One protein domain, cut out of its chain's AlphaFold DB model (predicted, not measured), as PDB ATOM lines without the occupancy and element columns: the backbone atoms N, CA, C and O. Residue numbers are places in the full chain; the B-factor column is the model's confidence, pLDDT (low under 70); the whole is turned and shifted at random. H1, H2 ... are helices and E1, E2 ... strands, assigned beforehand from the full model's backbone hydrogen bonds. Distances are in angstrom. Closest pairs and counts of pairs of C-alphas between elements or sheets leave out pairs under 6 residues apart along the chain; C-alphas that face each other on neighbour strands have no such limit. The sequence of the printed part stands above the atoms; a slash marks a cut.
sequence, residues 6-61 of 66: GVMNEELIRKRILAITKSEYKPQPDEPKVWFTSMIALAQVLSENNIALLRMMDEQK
ATOM      1  N   GLY A   6      25.440  41.228 -33.980       93.88
ATOM      2  CA  GLY A   6      24.806  42.391 -34.575       93.88
ATOM      3  C   GLY A   6      24.067  42.003 -35.849       93.88
ATOM      4  O   GLY A   6      24.543  41.174 -36.626       93.88
ATOM      5  N   VAL A   7      22.911  42.617 -36.087       94.81
ATOM      6  CA  VAL A   7      22.158  42.447 -37.333       94.81
ATOM      7  C   VAL A   7      21.909  43.821 -37.929       94.81
ATOM      8  O   VAL A   7      21.291  44.671 -37.293       94.81
ATOM      9  N   MET A   8      22.404  44.048 -39.140       94.75
ATOM     10  CA  MET A   8      22.139  45.265 -39.907       94.75
ATOM     11  C   MET A   8      22.293  44.976 -41.398       94.75
ATOM     12  O   MET A   8      22.909  43.983 -41.772       94.75
ATOM     13  N   ASN A   9      21.724  45.817 -42.262       94.75
ATOM     14  CA  ASN A   9      21.797  45.590 -43.705       94.75
ATOM     15  C   ASN A   9      23.256  45.605 -44.219       94.75
ATOM     16  O   ASN A   9      24.175  46.151 -43.602       94.75
ATOM     17  N   GLU A  10      23.464  45.006 -45.386       94.69
ATOM     18  CA  GLU A  10      24.800  44.844 -45.966       94.69
ATOM     19  C   GLU A  10      25.508  46.185 -46.224       94.69
ATOM     20  O   GLU A  10      26.709  46.317 -45.987       94.69
ATOM     21  N   GLU A  11      24.768  47.208 -46.656       96.25
ATOM     22  CA  GLU A  11      25.312  48.546 -46.901       96.25
ATOM     23  C   GLU A  11      25.866  49.197 -45.629       96.25
ATOM     24  O   GLU A  11      26.961  49.767 -45.661       96.25
ATOM     25  N   LEU A  12      25.170  49.075 -44.492       95.81
ATOM     26  CA  LEU A  12      25.665  49.593 -43.217       95.81
ATOM     27  C   LEU A  12      26.865  48.788 -42.714       95.81
ATOM     28  O   LEU A  12      27.804  49.392 -42.198       95.81
ATOM     29  N   ILE A  13      26.897  47.465 -42.928       94.94
ATOM     30  CA  ILE A  13      28.089  46.642 -42.651       94.94
ATOM     31  C   ILE A  13      29.282  47.147 -43.455       94.94
ATOM     32  O   ILE A  13      30.326  47.436 -42.866       94.94
ATOM     33  N   ARG A  14      29.131  47.336 -44.770       95.06
ATOM     34  CA  ARG A  14      30.206  47.874 -45.617       95.06
ATOM     35  C   ARG A  14      30.658  49.253 -45.149       95.06
ATOM     36  O   ARG A  14      31.854  49.473 -44.981       95.06
ATOM     37  N   LYS A  15      29.717  50.169 -44.894       96.38
ATOM     38  CA  LYS A  15      30.026  51.525 -44.423       96.38
ATOM     39  C   LYS A  15      30.781  51.502 -43.093       96.38
ATOM     40  O   LYS A  15      31.773  52.213 -42.950       96.38
ATOM     41  N   ARG A  16      30.350  50.659 -42.151       95.00
ATOM     42  CA  ARG A  16      31.015  50.473 -40.858       95.00
ATOM     43  C   ARG A  16      32.437  49.954 -41.038       95.00
ATOM     44  O   ARG A  16      33.348  50.517 -40.446       95.00
ATOM     45  N   ILE A  17      32.636  48.918 -41.856       94.44
ATOM     46  CA  ILE A  17      33.971  48.369 -42.131       94.44
ATOM     47  C   ILE A  17      34.876  49.466 -42.691       94.44
ATOM     48  O   ILE A  17      35.948  49.688 -42.146       94.44
ATOM     49  N   LEU A  18      34.418  50.213 -43.701       96.69
ATOM     50  CA  LEU A  18      35.195  51.305 -44.292       96.69
ATOM     51  C   LEU A  18      35.574  52.384 -43.267       96.69
ATOM     52  O   LEU A  18      36.715  52.840 -43.274       96.69
ATOM     53  N   ALA A  19      34.657  52.771 -42.376       96.25
ATOM     54  CA  ALA A  19      34.937  53.747 -41.321       96.25
ATOM     55  C   ALA A  19      35.994  53.239 -40.320       96.25
ATOM     56  O   ALA A  19      36.839  54.012 -39.870       96.25
ATOM     57  N   ILE A  20      35.994  51.937 -40.013       94.69
ATOM     58  CA  ILE A  20      37.011  51.308 -39.152       94.69
ATOM     59  C   ILE A  20      38.366  51.315 -39.831       94.69
ATOM     60  O   ILE A  20      39.352  51.729 -39.228       94.69
ATOM     61  N   THR A  21      38.425  50.893 -41.095       94.75
ATOM     62  CA  THR A  21      39.687  50.846 -41.842       94.75
ATOM     63  C   THR A  21      40.294  52.239 -41.998       94.75
ATOM     64  O   THR A  21      41.511  52.389 -41.977       94.75
ATOM     65  N   LYS A  22      39.452  53.275 -42.098       96.88
ATOM     66  CA  LYS A  22      39.869  54.683 -42.126       96.88
ATOM     67  C   LYS A  22      40.215  55.268 -40.754       96.88
ATOM     68  O   LYS A  22      40.628  56.419 -40.687       96.88
ATOM     69  N   SER A  23      40.061  54.510 -39.668       93.88
ATOM     70  CA  SER A  23      40.201  54.989 -38.282       93.88
ATOM     71  C   SER A  23      39.225  56.112 -37.884       93.88
ATOM     72  O   SER A  23      39.409  56.744 -36.848       93.88
ATOM     73  N   GLU A  24      38.162  56.338 -38.661       96.19
ATOM     74  CA  GLU A  24      37.078  57.283 -38.341       96.19
ATOM     75  C   GLU A  24      36.143  56.725 -37.257       96.19
ATOM     76  O   GLU A  24      35.447  57.470 -36.571       96.19
ATOM     77  N   TYR A  25      36.127  55.401 -37.100       93.44
ATOM     78  CA  TYR A  25      35.318  54.706 -36.113       93.44
ATOM     79  C   TYR A  25      36.122  53.604 -35.426       93.44
ATOM     80  O   TYR A  25      36.733  52.761 -36.082       93.44
ATOM     81  N   LYS A  26      36.090  53.585 -34.092       93.00
ATOM     82  CA  LYS A  26      36.724  52.547 -33.277       93.00
ATOM     83  C   LYS A  26      35.637  51.758 -32.538       93.00
ATOM     84  O   LYS A  26      34.968  52.351 -31.694       93.00
ATOM     85  N   PRO A  27      35.470  50.454 -32.831       92.00
ATOM     86  CA  PRO A  27      34.490  49.616 -32.150       92.00
ATOM     87  C   PRO A  27      34.724  49.580 -30.642       92.00
ATOM     88  O   PRO A  27      35.862  49.382 -30.202       92.00
ATOM     89  N   GLN A  28      33.659  49.736 -29.862       91.56
ATOM     90  CA  GLN A  28      33.721  49.574 -28.413       91.56
ATOM     91  C   GLN A  28      33.859  48.093 -28.009       91.56
ATOM     92  O   GLN A  28      33.480  47.200 -28.773       91.56
ATOM     93  N   PRO A  29      34.406  47.792 -26.815       87.69
ATOM     94  CA  PRO A  29      34.588  46.414 -26.345       87.69
ATOM     95  C   PRO A  29      33.287  45.610 -26.209       87.69
ATOM     96  O   PRO A  29      33.313  44.383 -26.312       87.69
ATOM     97  N   ASP A  30      32.175  46.295 -25.962       89.25
ATOM     98  CA  ASP A  30      30.824  45.760 -25.803       89.25
ATOM     99  C   ASP A  30      30.030  45.727 -27.116       89.25
ATOM    100  O   ASP A  30      28.882  45.291 -27.120       89.25
ATOM    101  N   GLU A  31      30.622  46.133 -28.241       91.75
ATOM    102  CA  GLU A  31      29.975  46.010 -29.542       91.75
ATOM    103  C   GLU A  31      30.017  44.579 -30.095       91.75
ATOM    104  O   GLU A  31      30.971  43.824 -29.858       91.75
ATOM    105  N   PRO A  32      29.024  44.204 -30.925       92.50
ATOM    106  CA  PRO A  32      29.074  42.947 -31.642       92.50
ATOM    107  C   PRO A  32      30.323  42.852 -32.526       92.50
ATOM    108  O   PRO A  32      30.631  43.740 -33.327       92.50
ATOM    109  N   LYS A  33      31.025  41.723 -32.417       89.19
ATOM    110  CA  LYS A  33      32.173  41.400 -33.282       89.19
ATOM    111  C   LYS A  33      31.744  40.701 -34.570       89.19
ATOM    112  O   LYS A  33      32.425  40.816 -35.583       89.19
ATOM    113  N   VAL A  34      30.612  39.998 -34.527       89.88
ATOM    114  CA  VAL A  34      30.049  39.247 -35.652       89.88
ATOM    115  C   VAL A  34      28.767  39.931 -36.111       89.88
ATOM    116  O   VAL A  34      27.899  40.235 -35.289       89.88
ATOM    117  N   TRP A  35      28.658  40.166 -37.419       93.88
ATOM    118  CA  TRP A  35      27.555  40.899 -38.034       93.88
ATOM    119  C   TRP A  35      26.885  40.067 -39.126       93.88
ATOM    120  O   TRP A  35      27.565  39.530 -39.997       93.88
ATOM    121  N   PHE A  36      25.555  39.999 -39.094       94.81
ATOM    122  CA  PHE A  36      24.734  39.349 -40.116       94.81
ATOM    123  C   PHE A  36      23.873  40.370 -40.856       94.81
ATOM    124  O   PHE A  36      23.416  41.353 -40.275       94.81
ATOM    125  N   THR A  37      23.608  40.099 -42.134       95.56
ATOM    126  CA  THR A  37      22.777  40.960 -42.991       95.56
ATOM    127  C   THR A  37      21.288  40.886 -42.654       95.56
ATOM    128  O   THR A  37      20.529  41.792 -42.994       95.56
ATOM    129  N   SER A  38      20.848  39.801 -42.006       93.56
ATOM    130  CA  SER A  38      19.461  39.595 -41.590       93.56
ATOM    131  C   SER A  38      19.335  38.522 -40.506       93.56
ATOM    132  O   SER A  38      20.228  37.696 -40.309       93.56
ATOM    133  N   MET A  39      18.171  38.491 -39.852       90.56
ATOM    134  CA  MET A  39      17.810  37.436 -38.901       90.56
ATOM    135  C   MET A  39      17.676  36.059 -39.573       90.56
ATOM    136  O   MET A  39      17.982  35.041 -38.965       90.56
ATOM    137  N   ILE A  40      17.256  36.024 -40.842       90.56
ATOM    138  CA  ILE A  40      17.120  34.776 -41.608       90.56
ATOM    139  C   ILE A  40      18.499  34.151 -41.840       90.56
ATOM    140  O   ILE A  40      18.682  32.962 -41.600       90.56
ATOM    141  N   ALA A  41      19.483  34.963 -42.243       89.75
ATOM    142  CA  ALA A  41      20.861  34.505 -42.417       89.75
ATOM    143  C   ALA A  41      21.448  33.964 -41.103       89.75
ATOM    144  O   ALA A  41      22.119  32.933 -41.102       89.75
ATOM    145  N   LEU A  42      21.144  34.615 -39.974       89.44
ATOM    146  CA  LEU A  42      21.532  34.121 -38.653       89.44
ATOM    147  C   LEU A  42      20.894  32.756 -38.342       89.44
ATOM    148  O   LEU A  42      21.592  31.835 -37.922       89.44
ATOM    149  N   ALA A  43      19.588  32.608 -38.575       87.12
ATOM    150  CA  ALA A  43      18.860  31.370 -38.295       87.12
ATOM    151  C   ALA A  43      19.359  30.178 -39.131       87.12
ATOM    152  O   ALA A  43      19.417  29.061 -38.626       87.12
ATOM    153  N   GLN A  44      19.773  30.407 -40.380       87.69
ATOM    154  CA  GLN A  44      20.351  29.359 -41.231       87.69
ATOM    155  C   GLN A  44      21.692  28.839 -40.700       87.69
ATOM    156  O   GLN A  44      21.993  27.653 -40.834       87.69
ATOM    157  N   VAL A  45      22.496  29.711 -40.085       87.44
ATOM    158  CA  VAL A  45      23.781  29.329 -39.489       87.44
ATOM    159  C   VAL A  45      23.593  28.677 -38.121       87.44
ATOM    160  O   VAL A  45      24.335  27.762 -37.783       87.44
ATOM    161  N   LEU A  46      22.593  29.077 -37.337       85.12
ATOM    162  CA  LEU A  46      22.278  28.459 -36.045       85.12
ATOM    163  C   LEU A  46      21.390  27.213 -36.193       85.12
ATOM    164  O   LEU A  46      20.367  27.079 -35.526       85.12
ATOM    165  N   SER A  47      21.799  26.285 -37.058       85.94
ATOM    166  CA  SER A  47      21.190  24.957 -37.133       85.94
ATOM    167  C   SER A  47      21.441  24.161 -35.847       85.94
ATOM    168  O   SER A  47      22.392  24.433 -35.108       85.94
ATOM    169  N   GLU A  48      20.626  23.135 -35.588       87.81
ATOM    170  CA  GLU A  48      20.793  22.263 -34.415       87.81
ATOM    171  C   GLU A  48      22.203  21.663 -34.331       87.81
ATOM    172  O   GLU A  48      22.815  21.663 -33.263       87.81
ATOM    173  N   ASN A  49      22.759  21.246 -35.473       90.69
ATOM    174  CA  ASN A  49      24.117  20.708 -35.559       90.69
ATOM    175  C   ASN A  49      25.171  21.746 -35.153       90.69
ATOM    176  O   ASN A  49      26.079  21.437 -34.381       90.69
ATOM    177  N   ASN A  50      25.041  22.987 -35.628       90.25
ATOM    178  CA  ASN A  50      25.982  24.051 -35.287       90.25
ATOM    179  C   ASN A  50      25.848  24.460 -33.814       90.25
ATOM    180  O   ASN A  50      26.853  24.714 -33.160       90.25
ATOM    181  N   ILE A  51      24.634  24.454 -33.254       88.75
ATOM    182  CA  ILE A  51      24.415  24.688 -31.821       88.75
ATOM    183  C   ILE A  51      25.063  23.577 -30.984       88.75
ATOM    184  O   ILE A  51      25.724  23.877 -29.989       88.75
ATOM    185  N   ALA A  52      24.907  22.310 -31.377       92.69
ATOM    186  CA  ALA A  52      25.545  21.183 -30.700       92.69
ATOM    187  C   ALA A  52      27.076  21.293 -30.747       92.69
ATOM    188  O   ALA A  52      27.737  21.121 -29.722       92.69
ATOM    189  N   LEU A  53      27.634  21.671 -31.900       91.31
ATOM    190  CA  LEU A  53      29.065  21.917 -32.053       91.31
ATOM    191  C   LEU A  53      29.551  23.069 -31.164       91.31
ATOM    192  O   LEU A  53      30.552  22.923 -30.472       91.31
ATOM    193  N   LEU A  54      28.836  24.198 -31.136       89.75
ATOM    194  CA  LEU A  54      29.188  25.342 -30.287       89.75
ATOM    195  C   LEU A  54      29.157  24.983 -28.797       89.75
ATOM    196  O   LEU A  54      30.015  25.441 -28.046       89.75
ATOM    197  N   ARG A  55      28.203  24.149 -28.365       90.62
ATOM    198  CA  ARG A  55      28.165  23.620 -26.992       90.62
ATOM    199  C   ARG A  55      29.386  22.755 -26.699       90.62
ATOM    200  O   ARG A  55      30.060  22.989 -25.704       90.62
ATOM    201  N   MET A  56      29.723  21.834 -27.602       93.44
ATOM    202  CA  MET A  56      30.921  21.002 -27.472       93.44
ATOM    203  C   MET A  56      32.200  21.850 -27.412       93.44
ATOM    204  O   MET A  56      33.064  21.594 -26.582       93.44
ATOM    205  N   MET A  57      32.321  22.890 -28.242       90.88
ATOM    206  CA  MET A  57      33.457  23.818 -28.201       90.88
ATOM    207  C   MET A  57      33.535  24.589 -26.875       90.88
ATOM    208  O   MET A  57      34.631  24.792 -26.360       90.88
ATOM    209  N   ASP A  58      32.401  25.008 -26.306       90.12
ATOM    210  CA  ASP A  58      32.352  25.704 -25.010       90.12
ATOM    211  C   ASP A  58      32.764  24.792 -23.844       90.12
ATOM    212  O   ASP A  58      33.444  25.234 -22.917       90.12
ATOM    213  N   GLU A  59      32.383  23.514 -23.911       93.62
ATOM    214  CA  GLU A  59      32.744  22.491 -22.928       93.62
ATOM    215  C   GLU A  59      34.220  22.093 -23.026       93.62
ATOM    216  O   GLU A  59      34.923  22.066 -22.017       93.62
ATOM    217  N   GLN A  60      34.695  21.798 -24.237       94.56
ATOM    218  CA  GLN A  60      36.038  21.261 -24.467       94.56
ATOM    219  C   GLN A  60      37.117  22.348 -24.546       94.56
ATOM    220  O   GLN A  60      38.288  22.037 -24.360       94.56
ATOM    221  N   LYS A  61      36.740  23.606 -24.819       91.00
ATOM    222  CA  LYS A  61      37.646  24.758 -24.995       91.00
ATOM    223  C   LYS A  61      38.884  24.410 -25.839       91.00
ATOM    224  O   LYS A  61      40.006  24.536 -25.344       91.00
TER     225      LYS A  61
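AT A GLANCE: This is residues 6 to 61 of the 66 residues of an uncharacterized protein of Xenorhabdus nematophila F1 (UniProt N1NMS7). Look for an open frame of three separate helices: H3 makes one end and H1 the other, running roughly the same way, and the shorter H2 and the small strand E1 lie between them. Residues 47 to 53 and 55 to 61, mostly in H3, stick out from the rest, and a long loop, residues 22 to 33, leads from H1 back to E1. The 56 printed residues hold three named helices and one named strand, in the order H1, E1, H2, H3, and the class is mostly helix. The whole is loose, with a radius of gyration of the C-alphas of 14.5 A and spans of 38 by 26 by 15 A.

HOW THE PARTS SIT: Begin with H3, residues 48 to 60, the longest helix, which touches no helix. It and H2, residues 39 to 45, meet only through their link. From H2 go to E1, residues 34 to 36; their closest C-alphas, those of Leu 42 and Phe 36, are 6.3 A apart. E1 pairs with no named strand, but residues 6 to 7 form a short parallel pairing with its residues 35 to 36. The closest C-alphas of E1 and H1, residues 10 to 21, are those of Trp 35 and Ile 13, 7.4 A apart. H1 is apart from H2 and from H3, and E1 is apart from H3. In H1, H2 and H3 every O i to N i+4 pair is within hydrogen-bond range.

IN THESE COORDINATES: Find C-alpha 48 at (20.793, 22.263, -34.415); from there H3 runs 18.2 A to C-alpha 60 at (36.038, 21.261, -24.467). H1 begins at C-alpha 10, (24.800, 44.844, -45.966), and is 16.6 A long; H2 measures 10.1 A and E1 6.9 A.

THE WHOLE: The C-alphas of Glu 24 and Asn 49 are the two farthest apart, at 38.9 A. The link from H1 to E1 is long; those from E1 to H2 and H2 to H3 are tight. The printed part has no cut, and no printed residue is under 70 in pLDDT.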